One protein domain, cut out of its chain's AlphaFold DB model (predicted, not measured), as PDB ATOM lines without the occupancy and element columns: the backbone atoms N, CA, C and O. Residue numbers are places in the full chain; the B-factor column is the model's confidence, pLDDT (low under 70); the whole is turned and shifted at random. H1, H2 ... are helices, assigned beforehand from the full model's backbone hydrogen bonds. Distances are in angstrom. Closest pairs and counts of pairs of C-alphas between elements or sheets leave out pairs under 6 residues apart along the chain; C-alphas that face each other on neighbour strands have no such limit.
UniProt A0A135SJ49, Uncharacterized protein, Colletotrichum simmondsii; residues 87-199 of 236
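This is residues 87 to 199 of the 236 residues of an uncharacterized protein of Colletotrichum simmondsii (UniProt A0A135SJ49). One long helix, H4, lies beside a back-and-forth run of three shorter helices, H1, H2 and H3, packing on H1 with its residues 155 to 162, while the last helix, H5, is set off by itself and touches no other helix. H2 lies between H1 and H3, and two long links, residues 138 to 153 and 175 to 189, join H3 to H4 and H4 to H5. The printed part has 113 residues with five named helices, H1 to H5 in chain order, and no named strand; the class is all helix. The whole is compact, with a radius of gyration of the C-alphas of 14.6 A, yet elongated in outline, spanning 44 by 28 by 21 A.

H4, residues 154 to 174, is the longest helix at 30.3 A, from C-alpha 154 at (-49.772, 3.099, -27.689) to C-alpha 174 at (-42.113, -24.983, -36.093). H1 is residues 90 to 102 and measures 18.8 A; its C-alpha 90 is at (-37.479, -8.798, -42.487). H2 is residues 107 to 115, 13.0 A long, and H3 is residues 126 to 137, 15.8 A long. H5, residues 190 to 199, measures 14.1 A and ends with C-alpha 199 at (-54.361, -19.539, -57.950).

H4 touches H1 with residues 155 to 162 alone, the closest C-alphas being those of Leu 155 and Val 101, 7.2 A apart. The two run opposite ways at a shallow tilt of 32 degrees, only just short of steep. With residue 158 alone H4 only just touches H2, with 3 pairs of C-alphas within 8 A; the closest, of Ile 158 and Ala 110, are 6.9 A apart. H2 is the hub, touching three helices. H1 and H2 form a helical hairpin at a shallow tilt of 22 degrees, with the closest C-alphas, of Met 97 and Pro 109, 5.3 A apart. H2 and H3 form another, at 38 degrees, only just steep, with the C-alphas of Pro 107 and Ala 137 closest at 4.3 A. H3 and H4 are close but not clearly touching, at 7.4 A between the C-alphas of Leu 136 and Pro 154. H1 and H3 are apart, and H5 is apart from H1, H2, H3 and H4. In H1, H3, H4 and H5 every O i to N i+4 pair is within hydrogen-bond range; in H2 it is 4 of 5.

The two C-alphas farthest apart, those of Pro 143 and Lys 199, are 45.5 A apart. The printed part has no cut. The link H1 to H2 is tight, H2 to H3 short, and H3 to H4 and H4 to H5 long. Mean pLDDT of the printed part is 82.7; it is under 70 at residues 87 to 90, 118 to 119, 122 to 123, 125 and 198 to 199.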
ATOM      1  N   GLN A  87     -33.806 -14.459 -47.507       46.22
ATOM      2  CA  GLN A  87     -34.114 -13.683 -46.308       46.22
ATOM      3  C   GLN A  87     -33.291 -12.390 -46.319       46.22
ATOM      4  O   GLN A  87     -32.196 -12.344 -45.764       46.22
ATOM      5  N   THR A  88     -33.756 -11.329 -46.973       49.47
ATOM      6  CA  THR A  88     -33.011 -10.062 -46.983       49.47
ATOM      7  C   THR A  88     -33.960  -8.897 -46.743       49.47
ATOM      8  O   THR A  88     -34.371  -8.233 -47.689       49.47
ATOM      9  N   SER A  89     -34.378  -8.715 -45.483       60.59
ATOM     10  CA  SER A  89     -34.742  -7.418 -44.854       60.59
ATOM     11  C   SER A  89     -35.635  -7.578 -43.613       60.59
ATOM     12  O   SER A  89     -35.536  -6.782 -42.682       60.59
ATOM     13  N   GLY A  90     -36.478  -8.616 -43.554       67.25
ATOM     14  CA  GLY A  90     -37.479  -8.798 -42.487       67.25
ATOM     15  C   GLY A  90     -36.919  -8.805 -41.053       67.25
ATOM     16  O   GLY A  90     -37.375  -8.011 -40.225       67.25
ATOM     17  N   PRO A  91     -35.889  -9.621 -40.744       72.06
ATOM     18  CA  PRO A  91     -35.296  -9.672 -39.404       72.06
ATOM     19  C   PRO A  91     -34.630  -8.357 -38.976       72.06
ATOM     20  O   PRO A  91     -34.618  -8.005 -37.799       72.06
ATOM     21  N   GLU A  92     -34.076  -7.606 -39.931       79.12
ATOM     22  CA  GLU A  92     -33.403  -6.329 -39.676       79.12
ATOM     23  C   GLU A  92     -34.416  -5.224 -39.357       79.12
ATOM     24  O   GLU A  92     -34.197  -4.424 -38.445       79.12
ATOM     25  N   VAL A  93     -35.545  -5.205 -40.071       78.81
ATOM     26  CA  VAL A  93     -36.661  -4.278 -39.835       78.81
ATOM     27  C   VAL A  93     -37.302  -4.542 -38.475       78.81
ATOM     28  O   VAL A  93     -37.500  -3.601 -37.705       78.81
ATOM     29  N   GLN A  94     -37.535  -5.811 -38.133       79.38
ATOM     30  CA  GLN A  94     -38.054  -6.197 -36.823       79.38
ATOM     31  C   GLN A  94     -37.108  -5.778 -35.691       79.38
ATOM     32  O   GLN A  94     -37.523  -5.056 -34.787       79.38
ATOM     33  N   LYS A  95     -35.821  -6.135 -35.781       83.25
ATOM     34  CA  LYS A  95     -34.818  -5.758 -34.775       83.25
ATOM     35  C   LYS A  95     -34.718  -4.241 -34.600       83.25
ATOM     36  O   LYS A  95     -34.654  -3.739 -33.482       83.25
ATOM     37  N   ARG A  96     -34.766  -3.484 -35.701       85.06
ATOM     38  CA  ARG A  96     -34.783  -2.016 -35.656       85.06
ATOM     39  C   ARG A  96     -36.023  -1.483 -34.937       85.06
ATOM     40  O   ARG A  96     -35.913  -0.505 -34.205       85.06
ATOM     41  N   MET A  97     -37.198  -2.075 -35.153       81.75
ATOM     42  CA  MET A  97     -38.420  -1.675 -34.449       81.75
ATOM     43  C   MET A  97     -38.349  -2.006 -32.956       81.75
ATOM     44  O   MET A  97     -38.700  -1.151 -32.145       81.75
ATOM     45  N   GLU A  98     -37.823  -3.174 -32.589       84.06
ATOM     46  CA  GLU A  98     -37.573  -3.558 -31.193       84.06
ATOM     47  C   GLU A  98     -36.639  -2.547 -30.500       84.06
ATOM     48  O   GLU A  98     -36.992  -1.996 -29.455       84.06
ATOM     49  N   ASP A  99     -35.511  -2.192 -31.128       85.25
ATOM     50  CA  ASP A  99     -34.566  -1.179 -30.628       85.25
ATOM     51  C   ASP A  99     -35.222   0.198 -30.413       85.25
ATOM     52  O   ASP A  99     -34.895   0.925 -29.467       85.25
ATOM     53  N   LEU A 100     -36.162   0.583 -31.282       81.81
ATOM     54  CA  LEU A 100     -36.911   1.838 -31.160       81.81
ATOM     55  C   LEU A 100     -37.940   1.791 -30.028       81.81
ATOM     56  O   LEU A 100     -38.157   2.805 -29.359       81.81
ATOM     57  N   VAL A 101     -38.542   0.628 -29.779       81.31
ATOM     58  CA  VAL A 101     -39.458   0.430 -28.655       81.31
ATOM     59  C   VAL A 101     -38.729   0.529 -27.314       81.31
ATOM     60  O   VAL A 101     -39.246   1.172 -26.398       81.31
ATOM     61  N   TYR A 102     -37.497   0.018 -27.204       82.44
ATOM     62  CA  TYR A 102     -36.679   0.159 -25.987       82.44
ATOM     63  C   TYR A 102     -36.438   1.618 -25.577       82.44
ATOM     64  O   TYR A 102     -36.251   1.914 -24.398       82.44
ATOM     65  N   GLN A 103     -36.500   2.556 -26.524       81.25
ATOM     66  CA  GLN A 103     -36.369   3.989 -26.243       81.25
ATOM     67  C   GLN A 103     -37.638   4.604 -25.624       81.25
ATOM     68  O   GLN A 103     -37.642   5.802 -25.336       81.25
ATOM     69  N   GLN A 104     -38.709   3.819 -25.439       81.94
ATOM     70  CA  GLN A 104     -40.022   4.233 -24.923       81.94
ATOM     71  C   GLN A 104     -40.619   5.436 -25.667       81.94
ATOM     72  O   GLN A 104     -41.308   6.287 -25.099       81.94
ATOM     73  N   ARG A 105     -40.339   5.534 -26.969       81.12
ATOM     74  CA  ARG A 105     -40.888   6.570 -27.846       81.12
ATOM     75  C   ARG A 105     -41.819   5.916 -28.842       81.12
ATOM     76  O   ARG A 105     -41.407   5.030 -29.568       81.12
ATOM     77  N   VAL A 106     -43.051   6.405 -28.905       84.06
ATOM     78  CA  VAL A 106     -44.111   5.840 -29.751       84.06
ATOM     79  C   VAL A 106     -43.982   6.213 -31.239       84.06
ATOM     80  O   VAL A 106     -44.148   5.330 -32.078       84.06
ATOM     81  N   PRO A 107     -43.655   7.464 -31.627       86.06
ATOM     82  CA  PRO A 107     -43.618   7.821 -33.050       86.06
ATOM     83  C   PRO A 107     -42.537   7.099 -33.875       86.06
ATOM     84  O   PRO A 107     -42.831   6.714 -35.008       86.06
ATOM     85  N   PRO A 108     -41.297   6.901 -33.369       87.69
ATOM     86  CA  PRO A 108     -40.253   6.215 -34.123       87.69
ATOM     87  C   PRO A 108     -40.588   4.779 -34.556       87.69
ATOM     88  O   PRO A 108     -40.341   4.503 -35.723       87.69
ATOM     89  N   PRO A 109     -41.142   3.884 -33.712       86.62
ATOM     90  CA  PRO A 109     -41.538   2.543 -34.139       86.62
ATOM     91  C   PRO A 109     -42.882   2.508 -34.888       86.62
ATOM     92  O   PRO A 109     -43.078   1.625 -35.716       86.62
ATOM     93  N   ALA A 110     -43.783   3.478 -34.679       89.44
ATOM     94  CA  ALA A 110     -45.063   3.524 -35.396       89.44
ATOM     95  C   ALA A 110     -44.899   3.732 -36.913       89.44
ATOM     96  O   ALA A 110     -45.648   3.160 -37.698       89.44
ATOM     97  N   LYS A 111     -43.915   4.543 -37.332       89.56
ATOM     98  CA  LYS A 111     -43.661   4.830 -38.756       89.56
ATOM     99  C   LYS A 111     -43.235   3.588 -39.554       89.56
ATOM    100  O   LYS A 111     -43.935   3.270 -40.505       89.56
ATOM    101  N   PRO A 112     -42.165   2.860 -39.175       88.94
ATOM    102  CA  PRO A 112     -41.808   1.613 -39.839       88.94
ATOM    103  C   PRO A 112     -42.946   0.597 -39.807       88.94
ATOM    104  O   PRO A 112     -43.182  -0.057 -40.810       88.94
ATOM    105  N   LEU A 113     -43.699   0.506 -38.704       88.12
ATOM    106  CA  LEU A 113     -44.808  -0.443 -38.612       88.12
ATOM    107  C   LEU A 113     -45.893  -0.174 -39.671       88.12
ATOM    108  O   LEU A 113     -46.415  -1.121 -40.243       88.12
ATOM    109  N   LEU A 114     -46.191   1.090 -39.994       88.25
ATOM    110  CA  LEU A 114     -47.104   1.444 -41.096       88.25
ATOM    111  C   LEU A 114     -46.573   1.055 -42.481       88.25
ATOM    112  O   LEU A 114     -47.360   0.825 -43.397       88.25
ATOM    113  N   GLU A 115     -45.250   1.039 -42.641       87.31
ATOM    114  CA  GLU A 115     -44.575   0.625 -43.875       87.31
ATOM    115  C   GLU A 115     -44.525  -0.906 -44.003       87.31
ATOM    116  O   GLU A 115     -44.383  -1.427 -45.108       87.31
ATOM    117  N   THR A 116     -44.678  -1.625 -42.887       83.19
ATOM    118  CA  THR A 116     -44.779  -3.087 -42.845       83.19
ATOM    119  C   THR A 116     -46.227  -3.579 -43.063       83.19
ATOM    120  O   THR A 116     -47.185  -2.831 -42.844       83.19
ATOM    121  N   CYS A 117     -46.399  -4.825 -43.523       71.75
ATOM    122  CA  CYS A 117     -47.690  -5.451 -43.866       71.75
ATOM    123  C   CYS A 117     -48.610  -4.632 -44.812       71.75
ATOM    124  O   CYS A 117     -49.734  -4.268 -44.431       71.75
ATOM    125  N   PRO A 118     -48.205  -4.337 -46.062       67.62
ATOM    126  CA  PRO A 118     -49.150  -3.826 -47.058       67.62
ATOM    127  C   PRO A 118     -50.317  -4.824 -47.226       67.62
ATOM    128  O   PRO A 118     -50.099  -6.015 -47.389       67.62
ATOM    129  N   GLY A 119     -51.566  -4.364 -47.116       66.69
ATOM    130  CA  GLY A 119     -52.760  -5.223 -47.236       66.69
ATOM    131  C   GLY A 119     -53.325  -5.793 -45.923       66.69
ATOM    132  O   GLY A 119     -54.497  -6.155 -45.877       66.69
ATOM    133  N   ASP A 120     -52.574  -5.804 -44.814       73.81
ATOM    134  CA  ASP A 120     -53.168  -6.127 -43.496       73.81
ATOM    135  C   ASP A 120     -54.064  -4.980 -43.004       73.81
ATOM    136  O   ASP A 120     -55.128  -5.167 -42.419       73.81
ATOM    137  N   TRP A 121     -53.677  -3.750 -43.345       76.12
ATOM    138  CA  TRP A 121     -54.424  -2.551 -42.988       76.12
ATOM    139  C   TRP A 121     -55.794  -2.440 -43.662       76.12
ATOM    140  O   TRP A 121     -56.651  -1.736 -43.143       76.12
ATOM    141  N   SER A 122     -56.020  -3.092 -44.803       67.19
ATOM    142  CA  SER A 122     -57.283  -3.010 -45.549       67.19
ATOM    143  C   SER A 122     -58.334  -4.022 -45.080       67.19
ATOM    144  O   SER A 122     -59.466  -3.976 -45.561       67.19
ATOM    145  N   ARG A 123     -58.007  -4.924 -44.140       65.00
ATOM    146  CA  ARG A 123     -58.881  -6.036 -43.733       65.00
ATOM    147  C   ARG A 123     -59.262  -5.975 -42.254       65.00
ATOM    148  O   ARG A 123     -58.450  -5.649 -41.396       65.00
ATOM    149  N   GLY A 124     -60.510  -6.334 -41.945       70.75
ATOM    150  CA  GLY A 124     -61.017  -6.437 -40.571       70.75
ATOM    151  C   GLY A 124     -60.786  -5.165 -39.743       70.75
ATOM    152  O   GLY A 124     -61.210  -4.075 -40.120       70.75
ATOM    153  N   TRP A 125     -60.090  -5.308 -38.614       67.31
ATOM    154  CA  TRP A 125     -59.729  -4.198 -37.722       67.31
ATOM    155  C   TRP A 125     -58.585  -3.316 -38.262       67.31
ATOM    156  O   TRP A 125     -58.308  -2.255 -37.695       67.31
ATOM    157  N   GLY A 126     -57.969  -3.698 -39.385       80.25
ATOM    158  CA  GLY A 126     -56.796  -3.052 -39.971       80.25
ATOM    159  C   GLY A 126     -56.972  -1.561 -40.251       80.25
ATOM    160  O   GLY A 126     -56.065  -0.783 -39.965       80.25
ATOM    161  N   ASN A 127     -58.146  -1.116 -40.714       81.62
ATOM    162  CA  ASN A 127     -58.368   0.304 -41.029       81.62
ATOM    163  C   ASN A 127     -58.317   1.181 -39.766       81.62
ATOM    164  O   ASN A 127     -57.782   2.298 -39.777       81.62
ATOM    165  N   ARG A 128     -58.856   0.662 -38.655       85.44
ATOM    166  CA  ARG A 128     -58.839   1.334 -37.351       85.44
ATOM    167  C   ARG A 128     -57.422   1.386 -36.791       85.44
ATOM    168  O   ARG A 128     -57.006   2.432 -36.289       85.44
ATOM    169  N   ASP A 129     -56.692   0.284 -36.913       87.50
ATOM    170  CA  ASP A 129     -55.311   0.160 -36.448       87.50
ATOM    171  C   ASP A 129     -54.362   1.052 -37.233       87.50
ATOM    172  O   ASP A 129     -53.547   1.758 -36.639       87.50
ATOM    173  N   ARG A 130     -54.531   1.103 -38.556       88.19
ATOM    174  CA  ARG A 130     -53.787   1.995 -39.439       88.19
ATOM    175  C   ARG A 130     -54.019   3.452 -39.065       88.19
ATOM    176  O   ARG A 130     -53.061   4.173 -38.815       88.19
ATOM    177  N   SER A 131     -55.281   3.868 -38.951       88.38
ATOM    178  CA  SER A 131     -55.638   5.245 -38.579       88.38
ATOM    179  C   SER A 131     -55.083   5.629 -37.204       88.38
ATOM    180  O   SER A 131     -54.692   6.774 -36.972       88.38
ATOM    181  N   TYR A 132     -55.051   4.674 -36.270       89.25
ATOM    182  CA  TYR A 132     -54.452   4.871 -34.957       89.25
ATOM    183  C   TYR A 132     -52.931   5.028 -35.066       89.25
ATOM    184  O   TYR A 132     -52.384   6.002 -34.554       89.25
ATOM    185  N   LEU A 133     -52.249   4.145 -35.796       89.44
ATOM    186  CA  LEU A 133     -50.807   4.221 -36.025       89.44
ATOM    187  C   LEU A 133     -50.377   5.477 -36.782       89.44
ATOM    188  O   LEU A 133     -49.348   6.048 -36.437       89.44
ATOM    189  N   GLU A 134     -51.155   5.953 -37.755       91.12
ATOM    190  CA  GLU A 134     -50.903   7.218 -38.457       91.12
ATOM    191  C   GLU A 134     -50.898   8.394 -37.470       91.12
ATOM    192  O   GLU A 134     -49.969   9.209 -37.459       91.12
ATOM    193  N   GLN A 135     -51.864   8.439 -36.546       90.38
ATOM    194  CA  GLN A 135     -51.874   9.442 -35.476       90.38
ATOM    195  C   GLN A 135     -50.651   9.304 -34.556       90.38
ATOM    196  O   GLN A 135     -49.997  10.302 -34.246       90.38
ATOM    197  N   LEU A 136     -50.282   8.080 -34.171       89.75
ATOM    198  CA  LEU A 136     -49.098   7.824 -33.346       89.75
ATOM    199  C   LEU A 136     -47.790   8.231 -34.050       89.75
ATOM    200  O   LEU A 136     -46.914   8.844 -33.434       89.75
ATOM    201  N   ALA A 137     -47.675   7.963 -35.349       90.62
ATOM    202  CA  ALA A 137     -46.523   8.275 -36.188       90.62
ATOM    203  C   ALA A 137     -46.294   9.787 -36.359       90.62
ATOM    204  O   ALA A 137     -45.148  10.231 -36.495       90.62
ATOM    205  N   THR A 138     -47.360  10.592 -36.319       90.00
ATOM    206  CA  THR A 138     -47.263  12.065 -36.341       90.00
ATOM    207  C   THR A 138     -46.832  12.670 -35.001       90.00
ATOM    208  O   THR A 138     -46.472  13.845 -34.949       90.00
ATOM    209  N   GLY A 139     -46.819  11.884 -33.917       83.50
ATOM    210  CA  GLY A 139     -46.505  12.370 -32.572       83.50
ATOM    211  C   GLY A 139     -47.637  13.155 -31.912       83.50
ATOM    212  O   GLY A 139     -47.409  13.828 -30.905       83.50
ATOM    213  N   VAL A 140     -48.855  13.071 -32.455       81.88
ATOM    214  CA  VAL A 140     -50.042  13.657 -31.836       81.88
ATOM    215  C   VAL A 140     -50.337  12.931 -30.523       81.88
ATOM    216  O   VAL A 140     -50.456  11.707 -30.470       81.88
ATOM    217  N   VAL A 141     -50.477  13.696 -29.440       80.56
ATOM    218  CA  VAL A 141     -50.895  13.156 -28.143       80.56
ATOM    219  C   VAL A 141     -52.401  12.927 -28.180       80.56
ATOM    220  O   VAL A 141     -53.180  13.877 -28.111       80.56
ATOM    221  N   ILE A 142     -52.811  11.664 -28.279       81.31
ATOM    222  CA  ILE A 142     -54.222  11.271 -28.268       81.31
ATOM    223  C   ILE A 142     -54.695  11.173 -26.805       81.31
ATOM    224  O   ILE A 142     -54.161  10.341 -26.051       81.31
ATOM    225  N   PRO A 143     -55.681  11.993 -26.375       82.75
ATOM    226  CA  PRO A 143     -56.286  11.876 -25.050       82.75
ATOM    227  C   PRO A 143     -56.802  10.458 -24.819       82.75
ATOM    228  O   PRO A 143     -57.323   9.842 -25.748       82.75
ATOM    229  N   ARG A 144     -56.667   9.935 -23.596       81.75
ATOM    230  CA  ARG A 144     -56.989   8.534 -23.282       81.75
ATOM    231  C   ARG A 144     -58.419   8.163 -23.678       81.75
ATOM    232  O   ARG A 144     -58.645   7.074 -24.192       81.75
ATOM    233  N   GLU A 145     -59.351   9.089 -23.496       84.44
ATOM    234  CA  GLU A 145     -60.783   8.940 -23.776       84.44
ATOM    235  C   GLU A 145     -61.082   8.842 -25.277       84.44
ATOM    236  O   GLU A 145     -62.136   8.355 -25.668       84.44
ATOM    237  N   LYS A 146     -60.155   9.310 -26.121       83.31
ATOM    238  CA  LYS A 146     -60.271   9.315 -27.585       83.31
ATOM    239  C   LYS A 146     -59.423   8.238 -28.260       83.31
ATOM    240  O   LYS A 146     -59.411   8.160 -29.485       83.31
ATOM    241  N   ARG A 147     -58.676   7.435 -27.496       83.94
ATOM    242  CA  ARG A 147     -57.874   6.348 -28.066       83.94
ATOM    243  C   ARG A 147     -58.804   5.257 -28.581       83.94
ATOM    244  O   ARG A 147     -59.719   4.843 -27.875       83.94
ATOM    245  N   SER A 148     -58.502   4.729 -29.769       81.94
ATOM    246  CA  SER A 148     -59.133   3.503 -30.279       81.94
ATOM    247  C   SER A 148     -59.025   2.354 -29.272       81.94
ATOM    248  O   SER A 148     -59.957   1.568 -29.122       81.94
ATOM    249  N   TYR A 149     -57.916   2.328 -28.531       81.69
ATOM    250  CA  TYR A 149     -57.620   1.376 -27.472       81.69
ATOM    251  C   TYR A 149     -57.481   2.116 -26.136       81.69
ATOM    252  O   TYR A 149     -56.409   2.599 -25.783       81.69
ATOM    253  N   SER A 150     -58.583   2.255 -25.394       80.19
ATOM    254  CA  SER A 150     -58.625   3.007 -24.124       80.19
ATOM    255  C   SER A 150     -57.895   2.316 -22.960       80.19
ATOM    256  O   SER A 150     -57.514   2.970 -21.979       80.19
ATOM    257  N   LEU A 151     -57.709   0.997 -23.078       80.38
ATOM    258  CA  LEU A 151     -57.063   0.141 -22.084       80.38
ATOM    259  C   LEU A 151     -55.582  -0.132 -22.370       80.38
ATOM    260  O   LEU A 151     -54.879  -0.478 -21.430       80.38
ATOM    261  N   ALA A 152     -55.123   0.043 -23.612       80.44
ATOM    262  CA  ALA A 152     -53.744  -0.241 -24.002       80.44
ATOM    263  C   ALA A 152     -52.948   1.053 -24.198       80.44
ATOM    264  O   ALA A 152     -53.433   2.029 -24.788       80.44
ATOM    265  N   ASP A 153     -51.708   1.068 -23.721       87.44
ATOM    266  CA  ASP A 153     -50.772   2.126 -24.077       87.44
ATOM    267  C   ASP A 153     -50.408   2.024 -25.573       87.44
ATOM    268  O   ASP A 153     -50.268   0.918 -26.100       87.44
ATOM    269  N   PRO A 154     -50.244   3.140 -26.309       87.25
ATOM    270  CA  PRO A 154     -49.772   3.099 -27.689       87.25
ATOM    271  C   PRO A 154     -48.524   2.240 -27.917       87.25
ATOM    272  O   PRO A 154     -48.406   1.620 -28.972       87.25
ATOM    273  N   LEU A 155     -47.602   2.192 -26.950       88.12
ATOM    274  CA  LEU A 155     -46.410   1.360 -27.065       88.12
ATOM    275  C   LEU A 155     -46.730  -0.132 -26.904       88.12
ATOM    276  O   LEU A 155     -46.192  -0.941 -27.651       88.12
ATOM    277  N   GLU A 156     -47.636  -0.487 -25.989       89.81
ATOM    278  CA  GLU A 156     -48.129  -1.863 -25.817       89.81
ATOM    279  C   GLU A 156     -48.825  -2.366 -27.083       89.81
ATOM    280  O   GLU A 156     -48.625  -3.506 -27.485       89.81
ATOM    281  N   PHE A 157     -49.592  -1.502 -27.754       89.38
ATOM    282  CA  PHE A 157     -50.211  -1.835 -29.036       89.38
ATOM    283  C   PHE A 157     -49.164  -2.164 -30.117       89.38
ATOM    284  O   PHE A 157     -49.293  -3.160 -30.828       89.38
ATOM    285  N   ILE A 158     -48.109  -1.350 -30.229       89.25
ATOM    286  CA  ILE A 158     -47.012  -1.584 -31.181       89.25
ATOM    287  C   ILE A 158     -46.276  -2.886 -30.841       89.25
ATOM    288  O   ILE A 158     -46.039  -3.702 -31.728       89.25
ATOM    289  N   LEU A 159     -45.954  -3.097 -29.562       89.62
ATOM    290  CA  LEU A 159     -45.311  -4.317 -29.071       89.62
ATOM    291  C   LEU A 159     -46.122  -5.561 -29.393       89.62
ATOM    292  O   LEU A 159     -45.587  -6.497 -29.975       89.62
ATOM    293  N   TYR A 160     -47.419  -5.538 -29.089       89.94
ATOM    294  CA  TYR A 160     -48.323  -6.639 -29.386       89.94
ATOM    295  C   TYR A 160     -48.254  -7.047 -30.861       89.94
ATOM    296  O   TYR A 160     -48.222  -8.232 -31.175       89.94
ATOM    297  N   ARG A 161     -48.179  -6.077 -31.781       88.50
ATOM    298  CA  ARG A 161     -48.095  -6.352 -33.223       88.50
ATOM    299  C   ARG A 161     -46.753  -6.966 -33.623       88.50
ATOM    300  O   ARG A 161     -46.746  -7.921 -34.397       88.50
ATOM    301  N   LEU A 162     -45.643  -6.471 -33.071       88.19
ATOM    302  CA  LEU A 162     -44.314  -7.059 -33.282       88.19
ATOM    303  C   LEU A 162     -44.250  -8.497 -32.749       88.19
ATOM    304  O   LEU A 162     -43.820  -9.406 -33.457       88.19
ATOM    305  N   GLU A 163     -44.733  -8.715 -31.527       90.56
ATOM    306  CA  GLU A 163     -44.765 -10.029 -30.883       90.56
ATOM    307  C   GLU A 163     -45.681 -11.006 -31.625       90.56
ATOM    308  O   GLU A 163     -45.305 -12.158 -31.835       90.56
ATOM    309  N   ALA A 164     -46.858 -10.558 -32.069       89.88
ATOM    310  CA  ALA A 164     -47.778 -11.378 -32.852       89.88
ATOM    311  C   ALA A 164     -47.143 -11.851 -34.164       89.88
ATOM    312  O   ALA A 164     -47.247 -13.031 -34.503       89.88
ATOM    313  N   ALA A 165     -46.438 -10.966 -34.873       88.50
ATOM    314  CA  ALA A 165     -45.736 -11.344 -36.090       88.50
ATOM    315  C   ALA A 165     -44.576 -12.314 -35.816       88.50
ATOM    316  O   ALA A 165     -44.453 -13.323 -36.506       88.50
ATOM    317  N   ALA A 166     -43.791 -12.080 -34.760       89.19
ATOM    318  CA  ALA A 166     -42.723 -12.992 -34.348       89.19
ATOM    319  C   ALA A 166     -43.259 -14.380 -33.948       89.19
ATOM    320  O   ALA A 166     -42.644 -15.409 -34.242       89.19
ATOM    321  N   MET A 167     -44.423 -14.432 -33.289       92.88
ATOM    322  CA  MET A 167     -45.118 -15.686 -32.993       92.88
ATOM    323  C   MET A 167     -45.571 -16.390 -34.272       92.88
ATOM    324  O   MET A 167     -45.377 -17.599 -34.381       92.88
ATOM    325  N   ALA A 168     -46.123 -15.660 -35.244       90.12
ATOM    326  CA  ALA A 168     -46.501 -16.222 -36.537       90.12
ATOM    327  C   ALA A 168     -45.286 -16.808 -37.276       90.12
ATOM    328  O   ALA A 168     -45.337 -17.963 -37.695       90.12
ATOM    329  N   ASP A 169     -44.160 -16.088 -37.323       89.38
ATOM    330  CA  ASP A 169     -42.903 -16.588 -37.896       89.38
ATOM    331  C   ASP A 169     -42.429 -17.871 -37.205       89.38
ATOM    332  O   ASP A 169     -42.011 -18.838 -37.849       89.38
ATOM    333  N   ARG A 170     -42.548 -17.921 -35.874       91.62
ATOM    334  CA  ARG A 170     -42.207 -19.115 -35.103       91.62
ATOM    335  C   ARG A 170     -43.140 -20.285 -35.404       91.62
ATOM    336  O   ARG A 170     -42.656 -21.410 -35.479       91.62
ATOM    337  N   ILE A 171     -44.439 -20.052 -35.575       92.56
ATOM    338  CA  ILE A 171     -45.405 -21.090 -35.968       92.56
ATOM    339  C   ILE A 171     -45.043 -21.627 -37.355       92.56
ATOM    340  O   ILE A 171     -44.899 -22.838 -37.511       92.56
ATOM    341  N   VAL A 172     -44.809 -20.746 -38.330       88.69
ATOM    342  CA  VAL A 172     -44.390 -21.129 -39.686       88.69
ATOM    343  C   VAL A 172     -43.136 -22.003 -39.635       88.69
ATOM    344  O   VAL A 172     -43.111 -23.081 -40.223       88.69
ATOM    345  N   SER A 173     -42.132 -21.600 -38.852       89.94
ATOM    346  CA  SER A 173     -40.902 -22.376 -38.679       89.94
ATOM    347  C   SER A 173     -41.123 -23.724 -37.980       89.94
ATOM    348  O   SER A 173     -40.599 -24.736 -38.443       89.94
ATOM    349  N   LEU A 174     -41.886 -23.764 -36.881       93.56
ATOM    350  CA  LEU A 174     -42.113 -24.983 -36.093       93.56
ATOM    351  C   LEU A 174     -42.862 -26.057 -36.882       93.56
ATOM    352  O   LEU A 174     -42.549 -27.239 -36.753       93.56
ATOM    353  N   PHE A 175     -43.840 -25.645 -37.685       93.31
ATOM    354  CA  PHE A 175     -44.672 -26.547 -38.477       93.31
ATOM    355  C   PHE A 175     -44.179 -26.709 -39.920       93.31
ATOM    356  O   PHE A 175     -44.848 -27.375 -40.700       93.31
ATOM    357  N   GLN A 176     -43.020 -26.132 -40.270       89.50
ATOM    358  CA  GLN A 176     -42.455 -26.160 -41.627       89.50
ATOM    359  C   GLN A 176     -43.464 -25.694 -42.691       89.50
ATOM    360  O   GLN A 176     -43.526 -26.229 -43.795       89.50
ATOM    361  N   LEU A 177     -44.277 -24.693 -42.342       87.38
ATOM    362  CA  LEU A 177     -45.236 -24.114 -43.274       87.38
ATOM    363  C   LEU A 177     -44.498 -23.268 -44.321       87.38
ATOM    364  O   LEU A 177     -43.427 -22.723 -44.034       87.38
ATOM    365  N   PRO A 178     -45.077 -23.093 -45.520       83.38
ATOM    366  CA  PRO A 178     -44.534 -22.175 -46.507       83.38
ATOM    367  C   PRO A 178     -44.426 -20.755 -45.949       83.38
ATOM    368  O   PRO A 178     -45.414 -20.169 -45.503       83.38
ATOM    369  N   VAL A 179     -43.220 -20.187 -45.999       83.62
ATOM    370  CA  VAL A 179     -43.000 -18.797 -45.596       83.62
ATOM    371  C   VAL A 179     -43.616 -17.886 -46.662       83.62
ATOM    372  O   VAL A 179     -43.266 -18.018 -47.841       83.62
ATOM    373  N   PRO A 180     -44.498 -16.941 -46.297       79.00
ATOM    374  CA  PRO A 180     -45.084 -16.020 -47.259       79.00
ATOM    375  C   PRO A 180     -43.980 -15.200 -47.938       79.00
ATOM    376  O   PRO A 180     -43.331 -14.361 -47.324       79.00
ATOM    377  N   PHE A 181     -43.723 -15.495 -49.216       81.25
ATOM    378  CA  PHE A 181     -42.664 -14.870 -50.027       81.25
ATOM    379  C   PHE A 181     -41.232 -15.002 -49.461       81.25
ATOM    380  O   PHE A 181     -40.311 -14.379 -49.984       81.25
ATOM    381  N   GLY A 182     -41.012 -15.858 -48.454       82.12
ATOM    382  CA  GLY A 182     -39.765 -15.950 -47.667       82.12
ATOM    383  C   GLY A 182     -39.389 -14.688 -46.903       82.12
ATOM    384  O   GLY A 182     -38.226 -14.510 -46.541       82.12
ATOM    385  N   GLU A 183     -40.363 -13.820 -46.658       84.00
ATOM    386  CA  GLU A 183     -40.224 -12.663 -45.785       84.00
ATOM    387  C   GLU A 183     -40.841 -12.982 -44.417       84.00
ATOM    388  O   GLU A 183     -41.594 -13.947 -44.269       84.00
ATOM    389  N   SER A 184     -40.503 -12.199 -43.390       85.62
ATOM    390  CA  SER A 184     -41.158 -12.335 -42.087       85.62
ATOM    391  C   SER A 184     -42.648 -12.015 -42.202       85.62
ATOM    392  O   SER A 184     -43.064 -11.214 -43.040       85.62
ATOM    393  N   CYS A 185     -43.464 -12.591 -41.324       87.12
ATOM    394  CA  CYS A 185     -44.912 -12.400 -41.312       87.12
ATOM    395  C   CYS A 185     -45.301 -10.924 -41.140       87.12
ATOM    396  O   CYS A 185     -46.344 -10.516 -41.637       87.12
ATOM    397  N   ILE A 186     -44.446 -10.109 -40.507       86.81
ATOM    398  CA  ILE A 186     -44.633  -8.651 -40.413       86.81
ATOM    399  C   ILE A 186     -44.446  -7.920 -41.751       86.81
ATOM    400  O   ILE A 186     -44.892  -6.795 -41.910       86.81
ATOM    401  N   MET A 187     -43.774  -8.517 -42.728       87.44
ATOM    402  CA  MET A 187     -43.626  -7.947 -44.072       87.44
ATOM    403  C   MET A 187     -44.626  -8.545 -45.064       87.44
ATOM    404  O   MET A 187     -44.680  -8.112 -46.211       87.44
ATOM    405  N   CYS A 188     -45.431  -9.518 -44.629       85.31
ATOM    406  CA  CYS A 188     -46.323 -10.260 -45.502       85.31
ATOM    407  C   CYS A 188     -47.364  -9.338 -46.149       85.31
ATOM    408  O   CYS A 188     -48.213  -8.752 -45.476       85.31
ATOM    409  N   ASP A 189     -47.320  -9.264 -47.478       84.94
ATOM    410  CA  ASP A 189     -48.415  -8.726 -48.275       84.94
ATOM    411  C   ASP A 189     -49.534  -9.770 -48.352       84.94
ATOM    412  O   ASP A 189     -49.477 -10.713 -49.151       84.94
ATOM    413  N   LEU A 190     -50.538  -9.625 -47.484       79.69
ATOM    414  CA  LEU A 190     -51.640 -10.581 -47.375       79.69
ATOM    415  C   LEU A 190     -52.456 -10.673 -48.665       79.69
ATOM    416  O   LEU A 190     -52.867 -11.769 -49.050       79.69
ATOM    417  N   ASP A 191     -52.678  -9.557 -49.357       81.88
ATOM    418  CA  ASP A 191     -53.452  -9.554 -50.598       81.88
ATOM    419  C   ASP A 191     -52.712 -10.336 -51.684       81.88
ATOM    420  O   ASP A 191     -53.284 -11.226 -52.326       81.88
ATOM    421  N   ARG A 192     -51.404 -10.095 -51.821       83.56
ATOM    422  CA  ARG A 192     -50.549 -10.863 -52.728       83.56
ATOM    423  C   ARG A 192     -50.479 -12.335 -52.324       83.56
ATOM    424  O   ARG A 192     -50.487 -13.207 -53.199       83.56
ATOM    425  N   PHE A 193     -50.398 -12.625 -51.024       82.31
ATOM    426  CA  PHE A 193     -50.330 -13.989 -50.498       82.31
ATOM    427  C   PHE A 193     -51.594 -14.775 -50.850       82.31
ATOM    428  O   PHE A 193     -51.506 -15.842 -51.460       82.31
ATOM    429  N   HIS A 194     -52.772 -14.215 -50.568       79.50
ATOM    430  CA  HIS A 194     -54.052 -14.831 -50.906       79.50
ATOM    431  C   HIS A 194     -54.252 -14.979 -52.416       79.50
ATOM    432  O   HIS A 194     -54.714 -16.027 -52.862       79.50
ATOM    433  N   ALA A 195     -53.855 -13.986 -53.216       82.81
ATOM    434  CA  ALA A 195     -53.937 -14.080 -54.671       82.81
ATOM    435  C   ALA A 195     -53.086 -15.236 -55.231       82.81
ATOM    436  O   ALA A 195     -53.475 -15.870 -56.211       82.81
ATOM    437  N   ARG A 196     -51.932 -15.538 -54.619       79.25
ATOM    438  CA  ARG A 196     -51.096 -16.691 -54.995       79.25
ATOM    439  C   ARG A 196     -51.679 -18.009 -54.485       79.25
ATOM    440  O   ARG A 196     -51.737 -18.970 -55.247       79.25
ATOM    441  N   ALA A 197     -52.145 -18.044 -53.237       76.12
ATOM    442  CA  ALA A 197     -52.745 -19.233 -52.637       76.12
ATOM    443  C   ALA A 197     -54.039 -19.662 -53.355       76.12
ATOM    444  O   ALA A 197     -54.258 -20.851 -53.567       76.12
ATOM    445  N   GLY A 198     -54.866 -18.704 -53.791       67.06
ATOM    446  CA  GLY A 198     -56.093 -18.970 -54.548       67.06
ATOM    447  C   GLY A 198     -55.834 -19.496 -55.961       67.06
ATOM    448  O   GLY A 198     -56.553 -20.371 -56.430       67.06
ATOM    449  N   LYS A 199     -54.763 -19.035 -56.624       59.28
ATOM    450  CA  LYS A 199     -54.361 -19.539 -57.950       59.28
ATOM    451  C   LYS A 199     -53.873 -20.985 -57.918       59.28
ATOM    452  O   LYS A 199     -54.068 -21.699 -58.890       59.28
TER     453      LYS A 199